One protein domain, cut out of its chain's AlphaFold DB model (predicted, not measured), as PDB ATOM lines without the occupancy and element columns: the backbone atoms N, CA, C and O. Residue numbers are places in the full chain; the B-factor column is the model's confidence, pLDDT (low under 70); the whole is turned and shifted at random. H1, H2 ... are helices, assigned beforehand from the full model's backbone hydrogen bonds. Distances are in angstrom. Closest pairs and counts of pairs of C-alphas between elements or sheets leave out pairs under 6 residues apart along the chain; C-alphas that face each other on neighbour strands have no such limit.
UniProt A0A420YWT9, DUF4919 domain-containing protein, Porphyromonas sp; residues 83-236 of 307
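What this domain is: This is residues 83 to 236 of the 307 residues of the protein "DUF4919 domain-containing protein" of Porphyromonas sp (UniProt A0A420YWT9). Four helices, H5 to H8, fold back and forth in a zigzag; H1 crosses H8, and H3 and H4 also pack on H8. H2 lies off to one side, near H3, with residues 110 to 118 standing free. The printed part has 154 residues with eight named helices, H1 to H8 in chain order, and no named strand: all helix. It is compact, radius of gyration of the C-alphas 15.8 A, spanning 41 by 38 by 30 A.

How they stand to each other: H1, residues 83 to 94, touches residues 227 to 231 of H8, residues 220 to 236, about perpendicular at 87 degrees; the closest C-alphas, Ala 87 and Val 227, are 6.1 A apart. H2, residues 102 to 114, is close to but not clearly touching H3, residues 128 to 143; their closest C-alphas, Ile 105 and Pro 136, are 7.3 A apart. H3 touches H8 with residues 141 to 143 alone, closest C-alphas Lys 143 and Ile 225, 6.6 A. H4, residues 150 to 158, touches H8, the hub, about perpendicular at 89 degrees, closest C-alphas Glu 154 and Leu 236, 6.7 A. H5, residues 166 to 182, H6, residues 186 to 199, and H7, residues 204 to 216, form an up and down bundle, each running against the one before. H7 and H8 form a hairpin at a shallow tilt of 22 degrees, closest C-alphas Cys 211 and Ser 223, 4.8 A. Every O i to N i+4 pair is within hydrogen-bond range in H2, H4, H7 and H8, but 5 of 8 in H1, 10 of 12 in H3, 11 of 13 in H5 and 9 of 10 in H6.

Where its parts are: H1 begins at C-alpha 83 (32.312, 10.590, 29.038). H3 is 23.1 A long, with a kink of 30 degrees near residue 136. H5 is 24.7 A, H6 20.2 A and H8 24.2 A long, H8 ending at C-alpha 236 (41.513, 27.438, 25.117).

The domain as a whole: The C-alphas farthest apart, Gln 102 and Gln 183, are 43.1 A apart. The printed part has no cut, and the link from H2 to H3 is long, 13 residues. Residues 83 to 133 and 160 to 168 have pLDDT under 70.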
ATOM      1  N   ALA A  83      32.513   9.320  29.746       47.16
ATOM      2  CA  ALA A  83      32.312  10.590  29.038       47.16
ATOM      3  C   ALA A  83      33.655  11.309  28.807       47.16
ATOM      4  O   ALA A  83      33.946  11.779  27.709       47.16
ATOM      5  N   LYS A  84      34.537  11.278  29.816       45.75
ATOM      6  CA  LYS A  84      35.869  11.893  29.773       45.75
ATOM      7  C   LYS A  84      36.814  11.288  28.726       45.75
ATOM      8  O   LYS A  84      37.436  12.020  27.960       45.75
ATOM      9  N   LEU A  85      36.881   9.957  28.634       46.28
ATOM     10  CA  LEU A  85      37.654   9.286  27.579       46.28
ATOM     11  C   LEU A  85      37.028   9.472  26.187       46.28
ATOM     12  O   LEU A  85      37.757   9.511  25.199       46.28
ATOM     13  N   GLN A  86      35.703   9.622  26.087       49.28
ATOM     14  CA  GLN A  86      35.057   9.960  24.816       49.28
ATOM     15  C   GLN A  86      35.408  11.382  24.367       49.28
ATOM     16  O   GLN A  86      35.812  11.531  23.220       49.28
ATOM     17  N   ALA A  87      35.371  12.379  25.259       45.31
ATOM     18  CA  ALA A  87      35.758  13.763  24.966       45.31
ATOM     19  C   ALA A  87      37.173  13.864  24.366       45.31
ATOM     20  O   ALA A  87      37.357  14.383  23.265       45.31
ATOM     21  N   ILE A  88      38.163  13.283  25.055       44.91
ATOM     22  CA  ILE A  88      39.586  13.371  24.689       44.91
ATOM     23  C   ILE A  88      39.895  12.619  23.378       44.91
ATOM     24  O   ILE A  88      40.734  13.064  22.596       44.91
ATOM     25  N   HIS A  89      39.196  11.515  23.083       39.00
ATOM     26  CA  HIS A  89      39.368  10.774  21.824       39.00
ATOM     27  C   HIS A  89      38.472  11.259  20.661       39.00
ATOM     28  O   HIS A  89      38.617  10.754  19.545       39.00
ATOM     29  N   HIS A  90      37.545  12.203  20.874       42.62
ATOM     30  CA  HIS A  90      36.579  12.628  19.848       42.62
ATOM     31  C   HIS A  90      36.970  13.863  19.024       42.62
ATOM     32  O   HIS A  90      36.315  14.099  18.007       42.62
ATOM     33  N   SER A  91      38.026  14.614  19.352       43.72
ATOM     34  CA  SER A  91      38.478  15.748  18.513       43.72
ATOM     35  C   SER A  91      38.724  15.328  17.051       43.72
ATOM     36  O   SER A  91      38.314  16.010  16.116       43.72
ATOM     37  N   SER A  92      39.254  14.116  16.842       39.91
ATOM     38  CA  SER A  92      39.408  13.482  15.523       39.91
ATOM     39  C   SER A  92      38.087  13.078  14.837       39.91
ATOM     40  O   SER A  92      38.084  12.885  13.623       39.91
ATOM     41  N   ARG A  93      36.982  12.902  15.575       38.31
ATOM     42  CA  ARG A  93      35.662  12.519  15.033       38.31
ATOM     43  C   ARG A  93      34.757  13.720  14.756       38.31
ATOM     44  O   ARG A  93      33.914  13.629  13.867       38.31
ATOM     45  N   TYR A  94      34.922  14.828  15.482       41.94
ATOM     46  CA  TYR A  94      34.073  16.015  15.320       41.94
ATOM     47  C   TYR A  94      34.385  16.862  14.084       41.94
ATOM     48  O   TYR A  94      33.494  17.581  13.641       41.94
ATOM     49  N   ALA A  95      35.539  16.656  13.436       40.72
ATOM     50  CA  ALA A  95      35.938  17.269  12.157       40.72
ATOM     51  C   ALA A  95      34.954  17.069  10.971       40.72
ATOM     52  O   ALA A  95      35.242  17.480   9.848       40.72
ATOM     53  N   LYS A  96      33.810  16.399  11.181       41.84
ATOM     54  CA  LYS A  96      32.790  16.110  10.165       41.84
ATOM     55  C   LYS A  96      31.346  16.390  10.621       41.84
ATOM     56  O   LYS A  96      30.424  15.722  10.152       41.84
ATOM     57  N   ARG A  97      31.114  17.360  11.520       43.03
ATOM     58  CA  ARG A  97      29.756  17.855  11.832       43.03
ATOM     59  C   ARG A  97      29.540  19.326  11.454       43.03
ATOM     60  O   ARG A  97      30.041  20.225  12.110       43.03
ATOM     61  N   ILE A  98      28.678  19.496  10.447       46.91
ATOM     62  CA  ILE A  98      27.882  20.691  10.125       46.91
ATOM     63  C   ILE A  98      28.690  21.957   9.788       46.91
ATOM     64  O   ILE A  98      28.710  22.930  10.537       46.91
ATOM     65  N   THR A  99      29.236  21.988   8.571       44.91
ATOM     66  CA  THR A  99      29.399  23.250   7.834       44.91
ATOM     67  C   THR A  99      28.012  23.785   7.477       44.91
ATOM     68  O   THR A  99      27.315  23.155   6.680       44.91
ATOM     69  N   LEU A 100      27.604  24.911   8.064       44.94
ATOM     70  CA  LEU A 100      26.347  25.576   7.704       44.94
ATOM     71  C   LEU A 100      26.475  26.267   6.348       44.94
ATOM     72  O   LEU A 100      27.515  26.866   6.063       44.94
ATOM     73  N   THR A 101      25.420  26.233   5.535       53.06
ATOM     74  CA  THR A 101      25.354  27.083   4.337       53.06
ATOM     75  C   THR A 101      24.980  28.517   4.723       53.06
ATOM     76  O   THR A 101      24.403  28.764   5.785       53.06
ATOM     77  N   GLN A 102      25.291  29.486   3.855       50.66
ATOM     78  CA  GLN A 102      24.905  30.884   4.083       50.66
ATOM     79  C   GLN A 102      23.375  31.033   4.205       50.66
ATOM     80  O   GLN A 102      22.885  31.718   5.095       50.66
ATOM     81  N   GLU A 103      22.622  30.288   3.397       49.00
ATOM     82  CA  GLU A 103      21.154  30.265   3.415       49.00
ATOM     83  C   GLU A 103      20.580  29.768   4.758       49.00
ATOM     84  O   GLU A 103      19.563  30.276   5.234       49.00
ATOM     85  N   GLU A 104      21.241  28.811   5.421       48.97
ATOM     86  CA  GLU A 104      20.854  28.366   6.766       48.97
ATOM     87  C   GLU A 104      21.105  29.447   7.830       48.97
ATOM     88  O   GLU A 104      20.333  29.560   8.785       48.97
ATOM     89  N   ILE A 105      22.157  30.258   7.670       48.84
ATOM     90  CA  ILE A 105      22.457  31.403   8.546       48.84
ATOM     91  C   ILE A 105      21.389  32.494   8.367       48.84
ATOM     92  O   ILE A 105      20.845  33.003   9.352       48.84
ATOM     93  N   ASP A 106      21.013  32.799   7.126       47.25
ATOM     94  CA  ASP A 106      20.020  33.827   6.800       47.25
ATOM     95  C   ASP A 106      18.592  33.405   7.230       47.25
ATOM     96  O   ASP A 106      17.805  34.200   7.763       47.25
ATOM     97  N   SER A 107      18.270  32.112   7.107       45.66
ATOM     98  CA  SER A 107      17.028  31.502   7.610       45.66
ATOM     99  C   SER A 107      16.910  31.581   9.143       45.66
ATOM    100  O   SER A 107      15.859  31.930   9.689       45.66
ATOM    101  N   LEU A 108      18.008  31.354   9.872       44.91
ATOM    102  CA  LEU A 108      18.036  31.490  11.336       44.91
ATOM    103  C   LEU A 108      17.919  32.955  11.784       44.91
ATOM    104  O   LEU A 108      17.196  33.256  12.739       44.91
ATOM    105  N   THR A 109      18.557  33.871  11.055       45.56
ATOM    106  CA  THR A 109      18.465  35.323  11.278       45.56
ATOM    107  C   THR A 109      17.022  35.824  11.108       45.56
ATOM    108  O   THR A 109      16.525  36.623  11.906       45.56
ATOM    109  N   SER A 110      16.291  35.290  10.125       46.84
ATOM    110  CA  SER A 110      14.882  35.631   9.894       46.84
ATOM    111  C   SER A 110      13.903  34.927  10.850       46.84
ATOM    112  O   SER A 110      12.880  35.518  11.207       46.84
ATOM    113  N   ALA A 111      14.225  33.740  11.377       46.78
ATOM    114  CA  ALA A 111      13.484  33.135  12.493       46.78
ATOM    115  C   ALA A 111      13.570  33.987  13.779       46.78
ATOM    116  O   ALA A 111      12.564  34.175  14.469       46.78
ATOM    117  N   ARG A 112      14.741  34.580  14.065       54.50
ATOM    118  CA  ARG A 112      14.941  35.535  15.174       54.50
ATOM    119  C   ARG A 112      14.031  36.768  15.068       54.50
ATOM    120  O   ARG A 112      13.481  37.196  16.082       54.50
ATOM    121  N   LEU A 113      13.836  37.316  13.865       49.38
ATOM    122  CA  LEU A 113      12.936  38.460  13.646       49.38
ATOM    123  C   LEU A 113      11.462  38.097  13.897       49.38
ATOM    124  O   LEU A 113      10.723  38.890  14.476       49.38
ATOM    125  N   ARG A 114      11.036  36.884  13.515       45.38
ATOM    126  CA  ARG A 114       9.641  36.423  13.656       45.38
ATOM    127  C   ARG A 114       9.228  36.106  15.096       45.38
ATOM    128  O   ARG A 114       8.052  36.229  15.419       45.38
ATOM    129  N   HIS A 115      10.166  35.730  15.966       45.38
ATOM    130  CA  HIS A 115       9.890  35.377  17.368       45.38
ATOM    131  C   HIS A 115      10.054  36.539  18.367       45.38
ATOM    132  O   HIS A 115      10.297  36.313  19.550       45.38
ATOM    133  N   GLY A 116       9.878  37.787  17.920       40.94
ATOM    134  CA  GLY A 116       9.692  38.920  18.834       40.94
ATOM    135  C   GLY A 116      10.972  39.563  19.373       40.94
ATOM    136  O   GLY A 116      10.957  40.086  20.481       40.94
ATOM    137  N   GLY A 117      12.064  39.553  18.601       38.31
ATOM    138  CA  GLY A 117      13.086  40.616  18.605       38.31
ATOM    139  C   GLY A 117      13.956  40.835  19.855       38.31
ATOM    140  O   GLY A 117      14.970  41.518  19.747       38.31
ATOM    141  N   SER A 118      13.645  40.244  21.011       33.47
ATOM    142  CA  SER A 118      14.371  40.471  22.271       33.47
ATOM    143  C   SER A 118      15.621  39.590  22.414       33.47
ATOM    144  O   SER A 118      15.874  38.970  23.446       33.47
ATOM    145  N   TYR A 119      16.460  39.585  21.375       43.19
ATOM    146  CA  TYR A 119      17.891  39.295  21.518       43.19
ATOM    147  C   TYR A 119      18.620  40.534  22.059       43.19
ATOM    148  O   TYR A 119      19.650  40.954  21.537       43.19
ATOM    149  N   THR A 120      18.145  41.083  23.180       33.44
ATOM    150  CA  THR A 120      19.113  41.588  24.147       33.44
ATOM    151  C   THR A 120      19.723  40.362  24.816       33.44
ATOM    152  O   THR A 120      19.303  39.949  25.897       33.44
ATOM    153  N   ILE A 121      20.776  39.816  24.201       40.16
ATOM    154  CA  ILE A 121      21.935  39.518  25.039       40.16
ATOM    155  C   ILE A 121      22.267  40.881  25.657       40.16
ATOM    156  O   ILE A 121      22.521  41.816  24.892       40.16
ATOM    157  N   PRO A 122      22.248  41.072  26.985       37.09
ATOM    158  CA  PRO A 122      22.725  42.310  27.579       37.09
ATOM    159  C   PRO A 122      24.260  42.337  27.582       37.09
ATOM    160  O   PRO A 122      24.877  42.782  28.542       37.09
ATOM    161  N   LEU A 123      24.862  42.001  26.433       41.31
ATOM    162  CA  LEU A 123      26.210  42.382  26.004       41.31
ATOM    163  C   LEU A 123      26.273  43.910  25.729       41.31
ATOM    164  O   LEU A 123      27.003  44.378  24.856       41.31
ATOM    165  N   MET A 124      25.449  44.690  26.443       36.62
ATOM    166  CA  MET A 124      25.329  46.140  26.334       36.62
ATOM    167  C   MET A 124      26.596  46.774  26.896       36.62
ATOM    168  O   MET A 124      26.718  47.000  28.098       36.62
ATOM    169  N   GLY A 125      27.524  47.024  25.982       39.31
ATOM    170  CA  GLY A 125      28.898  47.450  26.224       39.31
ATOM    171  C   GLY A 125      29.728  47.291  24.949       39.31
ATOM    172  O   GLY A 125      30.574  48.127  24.650       39.31
ATOM    173  N   LEU A 126      29.403  46.285  24.129       42.22
ATOM    174  CA  LEU A 126      29.894  46.163  22.759       42.22
ATOM    175  C   LEU A 126      28.916  46.829  21.781       42.22
ATOM    176  O   LEU A 126      27.698  46.728  21.937       42.22
ATOM    177  N   ALA A 127      29.454  47.511  20.765       43.66
ATOM    178  CA  ALA A 127      28.649  48.110  19.702       43.66
ATOM    179  C   ALA A 127      27.765  47.045  19.030       43.66
ATOM    180  O   ALA A 127      28.189  45.900  18.867       43.66
ATOM    181  N   VAL A 128      26.555  47.427  18.605       47.59
ATOM    182  CA  VAL A 128      25.564  46.506  18.002       47.59
ATOM    183  C   VAL A 128      26.164  45.716  16.829       47.59
ATOM    184  O   VAL A 128      25.915  44.520  16.696       47.59
ATOM    185  N   GLU A 129      27.035  46.356  16.047       45.69
ATOM    186  CA  GLU A 129      27.817  45.749  14.963       45.69
ATOM    187  C   GLU A 129      28.731  44.609  15.444       45.69
ATOM    188  O   GLU A 129      28.805  43.553  14.822       45.69
ATOM    189  N   HIS A 130      29.407  44.783  16.581       48.91
ATOM    190  CA  HIS A 130      30.329  43.786  17.124       48.91
ATOM    191  C   HIS A 130      29.583  42.565  17.693       48.91
ATOM    192  O   HIS A 130      30.061  41.438  17.580       48.91
ATOM    193  N   ILE A 131      28.373  42.769  18.233       53.75
ATOM    194  CA  ILE A 131      27.471  41.679  18.641       53.75
ATOM    195  C   ILE A 131      26.965  40.917  17.406       53.75
ATOM    196  O   ILE A 131      27.031  39.687  17.382       53.75
ATOM    197  N   ALA A 132      26.528  41.632  16.362       57.53
ATOM    198  CA  ALA A 132      26.093  41.032  15.099       57.53
ATOM    199  C   ALA A 132      27.211  40.209  14.431       57.53
ATOM    200  O   ALA A 132      26.959  39.117  13.931       57.53
ATOM    201  N   ASN A 133      28.462  40.673  14.505       64.19
ATOM    202  CA  ASN A 133      29.628  39.944  14.000       64.19
ATOM    203  C   ASN A 133      29.960  38.675  14.815       64.19
ATOM    204  O   ASN A 133      30.523  37.725  14.269       64.19
ATOM    205  N   MET A 134      29.612  38.622  16.107       73.94
ATOM    206  CA  MET A 134      29.823  37.436  16.951       73.94
ATOM    207  C   MET A 134      28.695  36.401  16.871       73.94
ATOM    208  O   MET A 134      28.945  35.212  17.081       73.94
ATOM    209  N   GLU A 135      27.467  36.800  16.541       72.38
ATOM    210  CA  GLU A 135      26.301  35.909  16.512       72.38
ATOM    211  C   GLU A 135      26.456  34.673  15.593       72.38
ATOM    212  O   GLU A 135      26.165  33.565  16.059       72.38
ATOM    213  N   PRO A 136      27.005  34.769  14.361       82.06
ATOM    214  CA  PRO A 136      27.304  33.592  13.545       82.06
ATOM    215  C   PRO A 136      28.282  32.623  14.225       82.06
ATOM    216  O   PRO A 136      28.120  31.406  14.126       82.06
ATOM    217  N   MET A 137      29.278  33.136  14.958       84.00
ATOM    218  CA  MET A 137      30.236  32.302  15.694       84.00
ATOM    219  C   MET A 137      29.581  31.629  16.908       84.00
ATOM    220  O   MET A 137      29.803  30.441  17.134       84.00
ATOM    221  N   ILE A 138      28.703  32.337  17.629       85.12
ATOM    222  CA  ILE A 138      27.894  31.777  18.724       85.12
ATOM    223  C   ILE A 138      27.008  30.630  18.219       85.12
ATOM    224  O   ILE A 138      26.956  29.570  18.840       85.12
ATOM    225  N   LEU A 139      26.318  30.806  17.088       84.81
ATOM    226  CA  LEU A 139      25.443  29.773  16.516       84.81
ATOM    227  C   LEU A 139      26.223  28.521  16.090       84.81
ATOM    228  O   LEU A 139      25.761  27.401  16.322       84.81
ATOM    229  N   ARG A 140      27.414  28.705  15.512       85.44
ATOM    230  CA  ARG A 140      28.342  27.624  15.149       85.44
ATOM    231  C   ARG A 140      28.838  26.873  16.391       85.44
ATOM    232  O   ARG A 140      28.739  25.647  16.439       85.44
ATOM    233  N   PHE A 141      29.226  27.590  17.449       89.50
ATOM    234  CA  PHE A 141      29.631  26.990  18.727       89.50
ATOM    235  C   PHE A 141      28.481  26.194  19.364       89.50
ATOM    236  O   PHE A 141      28.648  25.033  19.742       89.50
ATOM    237  N   ARG A 142      27.265  26.760  19.381       87.75
ATOM    238  CA  ARG A 142      26.051  26.091  19.885       87.75
ATOM    239  C   ARG A 142      25.685  24.803  19.136       87.75
ATOM    240  O   ARG A 142      24.972  23.981  19.705       87.75
ATOM    241  N   LYS A 143      26.157  24.619  17.897       84.38
ATOM    242  CA  LYS A 143      25.924  23.422  17.066       84.38
ATOM    243  C   LYS A 143      27.066  22.398  17.089       84.38
ATOM    244  O   LYS A 143      26.888  21.312  16.543       84.38
ATOM    245  N   GLY A 144      28.200  22.709  17.719       83.38
ATOM    246  CA  GLY A 144      29.369  21.826  17.722       83.38
ATOM    247  C   GLY A 144      30.221  21.909  16.450       83.38
ATOM    248  O   GLY A 144      30.805  20.905  16.046       83.38
ATOM    249  N   ASP A 145      30.248  23.067  15.782       84.38
ATOM    250  CA  ASP A 145      31.028  23.257  14.556       84.38
ATOM    251  C   ASP A 145      32.536  23.351  14.849       84.38
ATOM    252  O   ASP A 145      33.081  24.408  15.182       84.38
ATOM    253  N   SER A 146      33.212  22.221  14.641       78.00
ATOM    254  CA  SER A 146      34.669  22.050  14.738       78.00
ATOM    255  C   SER A 146      35.514  22.916  13.789       78.00
ATOM    256  O   SER A 146      36.735  22.933  13.919       78.00
ATOM    257  N   THR A 147      34.909  23.637  12.837       83.94
ATOM    258  CA  THR A 147      35.624  24.577  11.953       83.94
ATOM    259  C   THR A 147      35.767  25.983  12.553       83.94
ATOM    260  O   THR A 147      36.300  26.890  11.905       83.94
ATOM    261  N   LEU A 148      35.308  26.201  13.792       84.69
ATOM    262  CA  LEU A 148      35.654  27.391  14.567       84.69
ATOM    263  C   LEU A 148      37.133  27.371  14.970       84.69
ATOM    264  O   LEU A 148      37.634  26.392  15.512       84.69
ATOM    265  N   THR A 149      37.838  28.478  14.728       88.12
ATOM    266  CA  THR A 149      39.249  28.598  15.123       88.12
ATOM    267  C   THR A 149      39.380  28.867  16.623       88.12
ATOM    268  O   THR A 149      38.503  29.494  17.219       88.12
ATOM    269  N   MET A 150      40.522  28.505  17.214       86.00
ATOM    270  CA  MET A 150      40.838  28.835  18.612       86.00
ATOM    271  C   MET A 150      40.690  30.338  18.904       86.00
ATOM    272  O   MET A 150      40.157  30.710  19.942       86.00
ATOM    273  N   LYS A 151      41.057  31.210  17.953       89.00
ATOM    274  CA  LYS A 151      40.900  32.669  18.083       89.00
ATOM    275  C   LYS A 151      39.427  33.101  18.114       89.00
ATOM    276  O   LYS A 151      39.080  34.035  18.836       89.00
ATOM    277  N   ASN A 152      38.548  32.419  17.373       89.06
ATOM    278  CA  ASN A 152      37.104  32.669  17.432       89.06
ATOM    279  C   ASN A 152      36.575  32.318  18.832       89.06
ATOM    280  O   ASN A 152      35.834  33.095  19.424       89.06
ATOM    281  N   ILE A 153      36.993  31.171  19.372       90.31
ATOM    282  CA  ILE A 153      36.575  30.675  20.691       90.31
ATOM    283  C   ILE A 153      37.138  31.571  21.809       90.31
ATOM    284  O   ILE A 153      36.398  31.920  22.724       90.31
ATOM    285  N   GLU A 154      38.388  32.034  21.687       90.19
ATOM    286  CA  GLU A 154      39.000  33.043  22.568       90.19
ATOM    287  C   GLU A 154      38.178  34.336  22.601       90.19
ATOM    288  O   GLU A 154      37.848  34.837  23.676       90.19
ATOM    289  N   THR A 155      37.800  34.835  21.419       88.31
ATOM    290  CA  THR A 155      36.984  36.049  21.275       88.31
ATOM    291  C   THR A 155      35.631  35.880  21.966       88.31
ATOM    292  O   THR A 155      35.227  36.746  22.735       88.31
ATOM    293  N   LEU A 156      34.953  34.748  21.745       88.06
ATOM    294  CA  LEU A 156      33.656  34.462  22.364       88.06
ATOM    295  C   LEU A 156      33.738  34.310  23.889       88.06
ATOM    296  O   LEU A 156      32.853  34.792  24.592       88.06
ATOM    297  N   TYR A 157      34.767  33.632  24.403       89.75
ATOM    298  CA  TYR A 157      34.918  33.365  25.835       89.75
ATOM    299  C   TYR A 157      35.199  34.655  26.618       89.75
ATOM    300  O   TYR A 157      34.473  34.972  27.560       89.75
ATOM    301  N   PHE A 158      36.187  35.452  26.194       86.06
ATOM    302  CA  PHE A 158      36.597  36.655  26.927       86.06
ATOM    303  C   PHE A 158      35.729  37.905  26.658       86.06
ATOM    304  O   PHE A 158      35.875  38.901  27.363       86.06
ATOM    305  N   ALA A 159      34.773  37.874  25.718       79.25
ATOM    306  CA  ALA A 159      33.865  39.005  25.453       79.25
ATOM    307  C   ALA A 159      32.910  39.368  26.618       79.25
ATOM    308  O   ALA A 159      32.274  40.422  26.589       79.25
ATOM    309  N   ARG A 160      32.796  38.515  27.646       63.12
ATOM    310  CA  ARG A 160      31.907  38.690  28.816       63.12
ATOM    311  C   ARG A 160      32.284  39.874  29.730       63.12
ATOM    312  O   ARG A 160      31.422  40.373  30.450       63.12
ATOM    313  N   HIS A 161      33.529  40.346  29.696       52.84
ATOM    314  CA  HIS A 161      34.117  41.291  30.662       52.84
ATOM    315  C   HIS A 161      33.721  42.773  30.475       52.84
ATOM    316  O   HIS A 161      34.577  43.649  30.389       52.84
ATOM    317  N   SER A 162      32.424  43.092  30.359       45.03
ATOM    318  CA  SER A 162      31.979  44.494  30.195       45.03
ATOM    319  C   SER A 162      30.797  44.958  31.054       45.03
ATOM    320  O   SER A 162      30.450  46.137  30.976       45.03
ATOM    321  N   LYS A 163      30.192  44.112  31.908       48.16
ATOM    322  CA  LYS A 163      29.077  44.552  32.770       48.16
ATOM    323  C   LYS A 163      28.998  43.923  34.162       48.16
ATOM    324  O   LYS A 163      29.037  42.710  34.335       48.16
ATOM    325  N   THR A 164      28.737  44.789  35.141       46.22
ATOM    326  CA  THR A 164      28.484  44.475  36.556       46.22
ATOM    327  C   THR A 164      27.178  43.713  36.790       46.22
ATOM    328  O   THR A 164      27.117  42.867  37.680       46.22
ATOM    329  N   ASP A 165      26.143  43.981  35.989       51.66
ATOM    330  CA  ASP A 165      24.774  43.481  36.210       51.66
ATOM    331  C   ASP A 165      24.678  41.943  36.150       51.66
ATOM    332  O   ASP A 165      23.884  41.327  36.867       51.66
ATOM    333  N   ASP A 166      25.509  41.309  35.317       55.59
ATOM    334  CA  ASP A 166      25.487  39.863  35.062       55.59
ATOM    335  C   ASP A 166      25.992  39.020  36.241       55.59
ATOM    336  O   ASP A 166      25.612  37.853  36.357       55.59
ATOM    337  N   THR A 167      26.776  39.611  37.149       61.69
ATOM    338  CA  THR A 167      27.259  38.934  38.366       61.69
ATOM    339  C   THR A 167      26.098  38.417  39.222       61.69
ATOM    340  O   THR A 167      26.130  37.278  39.687       61.69
ATOM    341  N   SER A 168      25.025  39.210  39.339       67.81
ATOM    342  CA  SER A 168      23.813  38.849  40.081       67.81
ATOM    343  C   SER A 168      23.058  37.675  39.449       67.81
ATOM    344  O   SER A 168      22.625  36.766  40.150       67.81
ATOM    345  N   PHE A 169      22.927  37.648  38.118       76.06
ATOM    346  CA  PHE A 169      22.180  36.597  37.427       76.06
ATOM    347  C   PHE A 169      22.930  35.264  37.425       76.06
ATOM    348  O   PHE A 169      22.320  34.221  37.669       76.06
ATOM    349  N   PHE A 170      24.238  35.277  37.144       75.81
ATOM    350  CA  PHE A 170      25.013  34.038  37.066       75.81
ATOM    351  C   PHE A 170      25.342  33.452  38.444       75.81
ATOM    352  O   PHE A 170      25.305  32.230  38.584       75.81
ATOM    353  N   GLY A 171      25.512  34.295  39.471       77.06
ATOM    354  CA  GLY A 171      25.573  33.847  40.867       77.06
ATOM    355  C   GLY A 171      24.296  33.134  41.336       77.06
ATOM    356  O   GLY A 171      24.373  32.219  42.148       77.06
ATOM    357  N   ASP A 172      23.136  33.492  40.779       84.81
ATOM    358  CA  ASP A 172      21.831  32.918  41.128       84.81
ATOM    359  C   ASP A 172      21.435  31.683  40.299       84.81
ATOM    360  O   ASP A 172      20.801  30.758  40.816       84.81
ATOM    361  N   ILE A 173      21.710  31.680  38.989       90.00
ATOM    362  CA  ILE A 173      21.105  30.706  38.064       90.00
ATOM    363  C   ILE A 173      21.661  29.292  38.246       90.00
ATOM    364  O   ILE A 173      20.894  28.334  38.176       90.00
ATOM    365  N   LEU A 174      22.967  29.149  38.498       90.12
ATOM    366  CA  LEU A 174      23.600  27.839  38.647       90.12
ATOM    367  C   LEU A 174      23.176  27.148  39.962       90.12
ATOM    368  O   LEU A 174      22.745  25.997  39.885       90.12
ATOM    369  N   PRO A 175      23.129  27.826  41.131       93.38
ATOM    370  CA  PRO A 175      22.500  27.270  42.332       93.38
ATOM    371  C   PRO A 175      21.034  26.862  42.140       93.38
ATOM    372  O   PRO A 175      20.637  25.809  42.624       93.38
ATOM    373  N   LYS A 176      20.235  27.635  41.389       94.94
ATOM    374  CA  LYS A 176      18.825  27.295  41.095       94.94
ATOM    375  C   LYS A 176      18.688  26.062  40.191       94.94
ATOM    376  O   LYS A 176      17.766  25.267  40.373       94.94
ATOM    377  N   VAL A 177      19.609  25.868  39.243       94.50
ATOM    378  CA  VAL A 177      19.711  24.621  38.462       94.50
ATOM    379  C   VAL A 177      20.044  23.443  39.379       94.50
ATOM    380  O   VAL A 177      19.361  22.421  39.323       94.50
ATOM    381  N   ASP A 178      21.041  23.592  40.251       93.25
ATOM    382  CA  ASP A 178      21.487  22.543  41.174       93.25
ATOM    383  C   ASP A 178      20.405  22.172  42.201       93.25
ATOM    384  O   ASP A 178      20.183  20.988  42.474       93.25
ATOM    385  N   GLU A 179      19.662  23.158  42.708       96.38
ATOM    386  CA  GLU A 179      18.495  22.949  43.563       96.38
ATOM    387  C   GLU A 179      17.417  22.136  42.827       96.38
ATOM    388  O   GLU A 179      16.972  21.104  43.338       96.38
ATOM    389  N   ALA A 180      17.049  22.529  41.601       96.06
ATOM    390  CA  ALA A 180      16.068  21.805  40.791       96.06
ATOM    391  C   ALA A 180      16.519  20.364  40.470       96.06
ATOM    392  O   ALA A 180      15.692  19.451  40.472       96.06
ATOM    393  N   ILE A 181      17.821  20.128  40.256       93.62
ATOM    394  CA  ILE A 181      18.400  18.778  40.122       93.62
ATOM    395  C   ILE A 181      18.250  17.990  41.430       93.62
ATOM    396  O   ILE A 181      17.809  16.840  41.393       93.62
ATOM    397  N   SER A 182      18.564  18.596  42.583       95.25
ATOM    398  CA  SER A 182      18.442  17.943  43.897       95.25
ATOM    399  C   SER A 182      16.999  17.549  44.237       95.25
ATOM    400  O   SER A 182      16.767  16.499  44.831       95.25
ATOM    401  N   GLN A 183      16.022  18.337  43.774       96.56
ATOM    402  CA  GLN A 183      14.585  18.075  43.898       96.56
ATOM    403  C   GLN A 183      14.040  17.134  42.798       96.56
ATOM    404  O   GLN A 183      12.826  16.974  42.666       96.56
ATOM    405  N   SER A 184      14.912  16.532  41.976       95.38
ATOM    406  CA  SER A 184      14.573  15.674  40.825       95.38
ATOM    407  C   SER A 184      13.679  16.334  39.759       95.38
ATOM    408  O   SER A 184      13.061  15.656  38.933       95.38
ATOM    409  N   LYS A 185      13.637  17.669  39.703       95.88
ATOM    410  CA  LYS A 185      12.852  18.456  38.739       95.88
ATOM    411  C   LYS A 185      13.613  18.656  37.422       95.88
ATOM    412  O   LYS A 185      13.786  19.772  36.938       95.88
ATOM    413  N   TYR A 186      14.058  17.566  36.796       92.19
ATOM    414  CA  TYR A 186      14.985  17.598  35.650       92.19
ATOM    415  C   TYR A 186      14.521  18.446  34.450       92.19
ATOM    416  O   TYR A 186      15.351  19.034  33.758       92.19
ATOM    417  N   LYS A 187      13.205  18.545  34.200       90.31
ATOM    418  CA  LYS A 187      12.653  19.408  33.135       90.31
ATOM    419  C   LYS A 187      12.827  20.900  33.446       90.31
ATOM    420  O   LYS A 187      13.170  21.669  32.554       90.31
ATOM    421  N   GLU A 188      12.616  21.290  34.702       93.19
ATOM    422  CA  GLU A 188      12.807  22.660  35.189       93.19
ATOM    423  C   GLU A 188      14.297  23.017  35.207       93.19
ATOM    424  O   GLU A 188      14.688  24.029  34.631       93.19
ATOM    425  N   ALA A 189      15.138  22.126  35.743       93.75
ATOM    426  CA  ALA A 189      16.593  22.272  35.717       93.75
ATOM    427  C   ALA A 189      17.130  22.478  34.290       93.75
ATOM    428  O   ALA A 189      17.958  23.360  34.058       93.75
ATOM    429  N   TYR A 190      16.627  21.718  33.309       90.56
ATOM    430  CA  TYR A 190      17.010  21.893  31.906       90.56
ATOM    431  C   TYR A 190      16.540  23.238  31.340       90.56
ATOM    432  O   TYR A 190      17.331  23.924  30.698       90.56
ATOM    433  N   ALA A 191      15.305  23.670  31.614       89.00
ATOM    434  CA  ALA A 191      14.808  24.976  31.178       89.00
ATOM    435  C   ALA A 191      15.618  26.146  31.775       89.00
ATOM    436  O   ALA A 191      15.990  27.069  31.046       89.00
ATOM    437  N   LEU A 192      15.957  26.082  33.068       90.19
ATOM    438  CA  LEU A 192      16.823  27.055  33.744       90.19
ATOM    439  C   LEU A 192      18.243  27.059  33.158       90.19
ATOM    440  O   LEU A 192      18.788  28.125  32.873       90.19
ATOM    441  N   THR A 193      18.804  25.876  32.890       91.12
ATOM    442  CA  THR A 193      20.124  25.729  32.259       91.12
ATOM    443  C   THR A 193      20.139  26.355  30.866       91.12
ATOM    444  O   THR A 193      21.014  27.165  30.563       91.12
ATOM    445  N   GLN A 194      19.135  26.059  30.029       89.00
ATOM    446  CA  GLN A 194      19.010  26.686  28.712       89.00
ATOM    447  C   GLN A 194      18.860  28.206  28.839       89.00
ATOM    448  O   GLN A 194      19.528  28.922  28.104       89.00
ATOM    449  N   LYS A 195      18.054  28.723  29.780       85.00
ATOM    450  CA  LYS A 195      17.920  30.172  30.032       85.00
ATOM    451  C   LYS A 195      19.264  30.832  30.366       85.00
ATOM    452  O   LYS A 195      19.527  31.934  29.894       85.00
ATOM    453  N   GLY A 196      20.119  30.161  31.139       85.12
ATOM    454  CA  GLY A 196      21.482  30.617  31.406       85.12
ATOM    455  C   GLY A 196      22.365  30.613  30.151       85.12
ATOM    456  O   GLY A 196      22.966  31.636  29.827       85.12
ATOM    457  N   LEU A 197      22.371  29.511  29.391       86.56
ATOM    458  CA  LEU A 197      23.131  29.377  28.135       86.56
ATOM    459  C   LEU A 197      22.641  30.298  27.006       86.56
ATOM    460  O   LEU A 197      23.408  30.645  26.111       86.56
ATOM    461  N   TRP A 198      21.378  30.724  27.044       82.19
ATOM    462  CA  TRP A 198      20.838  31.761  26.164       82.19
ATOM    463  C   TRP A 198      21.461  33.137  26.429       82.19
ATOM    464  O   TRP A 198      21.577  33.924  25.493       82.19
ATOM    465  N   ARG A 199      21.867  33.422  27.674       78.25
ATOM    466  CA  ARG A 199      22.510  34.686  28.068       78.25
ATOM    467  C   ARG A 199      24.036  34.620  27.950       78.25
ATOM    468  O   ARG A 199      24.632  35.571  27.464       78.25
ATOM    469  N   ASN A 200      24.653  33.504  28.344       83.44
ATOM    470  CA  ASN A 200      26.075  33.231  28.118       83.44
ATOM    471  C   ASN A 200      26.279  31.811  27.542       83.44
ATOM    472  O   ASN A 200      26.339  30.844  28.307       83.44
ATOM    473  N   PRO A 201      26.446  31.682  26.212       86.81
ATOM    474  CA  PRO A 201      26.707  30.406  25.545       86.81
ATOM    475  C   PRO A 201      28.026  29.726  25.939       86.81
ATOM    476  O   PRO A 201      28.168  28.535  25.688       86.81
ATOM    477  N   MET A 202      28.973  30.460  26.537       89.81
ATOM    478  CA  MET A 202      30.325  29.991  26.873       89.81
ATOM    479  C   MET A 202      30.489  29.630  28.362       89.81
ATOM    480  O   MET A 202      31.598  29.362  28.814       89.81
ATOM    481  N   HIS A 203      29.413  29.653  29.157       90.94
ATOM    482  CA  HIS A 203      29.482  29.424  30.603       90.94
ATOM    483  C   HIS A 203      29.731  27.943  30.935       90.94
ATOM    484  O   HIS A 203      28.785  27.154  30.992       90.94
ATOM    485  N   ILE A 204      30.976  27.568  31.250       92.56
ATOM    486  CA  ILE A 204      31.405  26.162  31.402       92.56
ATOM    487  C   ILE A 204      30.524  25.394  32.397       92.56
ATOM    488  O   ILE A 204      30.022  24.321  32.062       92.56
ATOM    489  N   GLY A 205      30.248  25.961  33.578       91.69
ATOM    490  CA  GLY A 205      29.370  25.329  34.578       91.69
ATOM    491  C   GLY A 205      27.966  24.973  34.059       91.69
ATOM    492  O   GLY A 205      27.488  23.859  34.279       91.69
ATOM    493  N   LEU A 206      27.324  25.871  33.304       93.31
ATOM    494  CA  LEU A 206      26.008  25.624  32.706       93.31
ATOM    495  C   LEU A 206      26.076  24.644  31.527       93.31
ATOM    496  O   LEU A 206      25.160  23.840  31.369       93.31
ATOM    497  N   ILE A 207      27.151  24.658  30.730       94.19
ATOM    498  CA  ILE A 207      27.355  23.667  29.659       94.19
ATOM    499  C   ILE A 207      27.523  22.269  30.278       94.19
ATOM    500  O   ILE A 207      26.910  21.312  29.808       94.19
ATOM    501  N   ASN A 208      28.265  22.150  31.386       93.56
ATOM    502  CA  ASN A 208      28.405  20.894  32.125       93.56
ATOM    503  C   ASN A 208      27.053  20.385  32.656       93.56
ATOM    504  O   ASN A 208      26.713  19.222  32.441       93.56
ATOM    505  N   ARG A 209      26.221  21.252  33.255       93.75
ATOM    506  CA  ARG A 209      24.852  20.870  33.654       93.75
ATOM    507  C   ARG A 209      23.970  20.490  32.465       93.75
ATOM    508  O   ARG A 209      23.188  19.548  32.566       93.75
ATOM    509  N   ALA A 210      24.107  21.165  31.323       92.75
ATOM    510  CA  ALA A 210      23.371  20.817  30.110       92.75
ATOM    511  C   ALA A 210      23.769  19.433  29.574       92.75
ATOM    512  O   ALA A 210      22.894  18.680  29.147       92.75
ATOM    513  N   CYS A 211      25.055  19.079  29.664       90.94
ATOM    514  CA  CYS A 211      25.578  17.754  29.351       90.94
ATOM    515  C   CYS A 211      24.945  16.676  30.245       90.94
ATOM    516  O   CYS A 211      24.291  15.766  29.739       90.94
ATOM    517  N   GLU A 212      25.048  16.828  31.570       88.44
ATOM    518  CA  GLU A 212      24.477  15.900  32.562       88.44
ATOM    519  C   GLU A 212      22.961  15.695  32.364       88.44
ATOM    520  O   GLU A 212      22.452  14.572  32.410       88.44
ATOM    521  N   LEU A 213      22.224  16.777  32.091       89.94
ATOM    522  CA  LEU A 213      20.778  16.739  31.864       89.94
ATOM    523  C   LEU A 213      20.394  16.147  30.498       89.94
ATOM    524  O   LEU A 213      19.347  15.505  30.399       89.94
ATOM    525  N   ALA A 214      21.213  16.331  29.457       86.94
ATOM    526  CA  ALA A 214      21.010  15.702  28.152       86.94
ATOM    527  C   ALA A 214      21.255  14.185  28.214       86.94
ATOM    528  O   ALA A 214      20.447  13.420  27.684       86.94
ATOM    529  N   GLU A 215      22.296  13.743  28.928       83.50
ATOM    530  CA  GLU A 215      22.541  12.319  29.202       83.50
ATOM    531  C   GLU A 215      21.381  11.686  29.978       83.50
ATOM    532  O   GLU A 215      20.889  10.627  29.589       83.50
ATOM    533  N   HIS A 216      20.873  12.360  31.017       87.31
ATOM    534  CA  HIS A 216      19.700  11.900  31.771       87.31
ATOM    535  C   HIS A 216      18.436  11.773  30.894       87.31
ATOM    536  O   HIS A 216      17.581  10.926  31.148       87.31
ATOM    537  N   GLN A 217      18.301  12.602  29.855       88.38
ATOM    538  CA  GLN A 217      17.202  12.528  28.881       88.38
ATOM    539  C   GLN A 217      17.445  11.505  27.755       88.38
ATOM    540  O   GLN A 217      16.539  11.263  26.959       88.38
ATOM    541  N   GLY A 218      18.636  10.903  27.671       84.38
ATOM    542  CA  GLY A 218      19.028  10.000  26.584       84.38
ATOM    543  C   GLY A 218      19.349  10.702  25.257       84.38
ATOM    544  O   GLY A 218      19.488  10.034  24.233       84.38
ATOM    545  N   ASP A 219      19.483  12.032  25.246       84.75
ATOM    546  CA  ASP A 219      19.806  12.805  24.043       84.75
ATOM    547  C   ASP A 219      21.324  12.860  23.822       84.75
ATOM    548  O   ASP A 219      21.999  13.860  24.087       84.75
ATOM    549  N   GLN A 220      21.864  11.745  23.321       80.94
ATOM    550  CA  GLN A 220      23.293  11.608  23.035       80.94
ATOM    551  C   GLN A 220      23.793  12.684  22.059       80.94
ATOM    552  O   GLN A 220      24.907  13.166  22.212       80.94
ATOM    553  N   ASN A 221      22.970  13.113  21.092       82.62
ATOM    554  CA  ASN A 221      23.364  14.138  20.123       82.62
ATOM    555  C   ASN A 221      23.626  15.494  20.785       82.62
ATOM    556  O   ASN A 221      24.558  16.184  20.377       82.62
ATOM    557  N   LYS A 222      22.815  15.884  21.780       86.06
ATOM    558  CA  LYS A 222      23.069  17.100  22.562       86.06
ATOM    559  C   LYS A 222      24.230  16.923  23.537       86.06
ATOM    560  O   LYS A 222      25.050  17.832  23.619       86.06
ATOM    561  N   SER A 223      24.332  15.778  24.220       83.81
ATOM    562  CA  SER A 223      25.479  15.487  25.099       83.81
ATOM    563  C   SER A 223      26.805  15.612  24.335       83.81
ATOM    564  O   SER A 223      27.663  16.396  24.728       83.81
ATOM    565  N   ASP A 224      26.921  14.969  23.169       82.12
ATOM    566  CA  ASP A 224      28.098  15.032  22.291       82.12
ATOM    567  C   ASP A 224      28.514  16.482  21.944       82.12
ATOM    568  O   ASP A 224      29.706  16.802  21.937       82.12
ATOM    569  N   ILE A 225      27.542  17.372  21.701       87.19
ATOM    570  CA  ILE A 225      27.783  18.801  21.428       87.19
ATOM    571  C   ILE A 225      28.270  19.532  22.688       87.19
ATOM    572  O   ILE A 225      29.248  20.274  22.610       87.19
ATOM    573  N   TYR A 226      27.637  19.320  23.846       89.31
ATOM    574  CA  TYR A 226      28.062  19.940  25.108       89.31
ATOM    575  C   TYR A 226      29.461  19.466  25.537       89.31
ATOM    576  O   TYR A 226      30.276  20.275  25.980       89.31
ATOM    577  N   VAL A 227      29.788  18.188  25.318       86.12
ATOM    578  CA  VAL A 227      31.136  17.636  25.519       86.12
ATOM    579  C   VAL A 227      32.165  18.340  24.630       86.12
ATOM    580  O   VAL A 227      33.231  18.710  25.122       86.12
ATOM    581  N   TRP A 228      31.861  18.559  23.344       88.88
ATOM    582  CA  TRP A 228      32.753  19.306  22.448       88.88
ATOM    583  C   TRP A 228      32.956  20.756  22.920       88.88
ATOM    584  O   TRP A 228      34.091  21.217  22.995       88.88
ATOM    585  N   GLN A 229      31.884  21.447  23.324       91.44
ATOM    586  CA  GLN A 229      31.950  22.832  23.815       91.44
ATOM    587  C   GLN A 229      32.859  22.977  25.044       91.44
ATOM    588  O   GLN A 229      33.681  23.891  25.100       91.44
ATOM    589  N   ILE A 230      32.740  22.061  26.010       92.94
ATOM    590  CA  ILE A 230      33.599  22.022  27.203       92.94
ATOM    591  C   ILE A 230      35.052  21.732  26.811       92.94
ATOM    592  O   ILE A 230      35.963  22.390  27.311       92.94
ATOM    593  N   ALA A 231      35.277  20.773  25.907       87.88
ATOM    594  CA  ALA A 231      36.619  20.402  25.469       87.88
ATOM    595  C   ALA A 231      37.347  21.563  24.775       87.88
ATOM    596  O   ALA A 231      38.513  21.802  25.081       87.88
ATOM    597  N   GLU A 232      36.676  22.321  23.903       90.44
ATOM    598  CA  GLU A 232      37.295  23.489  23.265       90.44
ATOM    599  C   GLU A 232      37.558  24.637  24.249       90.44
ATOM    600  O   GLU A 232      38.596  25.291  24.156       90.44
ATOM    601  N   LEU A 233      36.677  24.863  25.230       94.25
ATOM    602  CA  LEU A 233      36.901  25.882  26.264       94.25
ATOM    603  C   LEU A 233      38.067  25.525  27.196       94.25
ATOM    604  O   LEU A 233      38.870  26.389  27.544       94.25
ATOM    605  N   PHE A 234      38.223  24.251  27.555       93.75
ATOM    606  CA  PHE A 234      39.381  23.797  28.324       93.75
ATOM    607  C   PHE A 234      40.673  23.778  27.496       93.75
ATOM    608  O   PHE A 234      41.727  24.147  28.013       93.75
ATOM    609  N   ASN A 235      40.600  23.442  26.206       89.38
ATOM    610  CA  ASN A 235      41.715  23.582  25.269       89.38
ATOM    611  C   ASN A 235      42.156  25.054  25.157       89.38
ATOM    612  O   ASN A 235      43.347  25.346  25.240       89.38
ATOM    613  N   LEU A 236      41.217  26.003  25.066       93.06
ATOM    614  CA  LEU A 236      41.513  27.438  25.117       93.06
ATOM    615  C   LEU A 236      42.265  27.819  26.401       93.06
ATOM    616  O   LEU A 236      43.353  28.386  26.310       93.06
TER     617      LEU A 236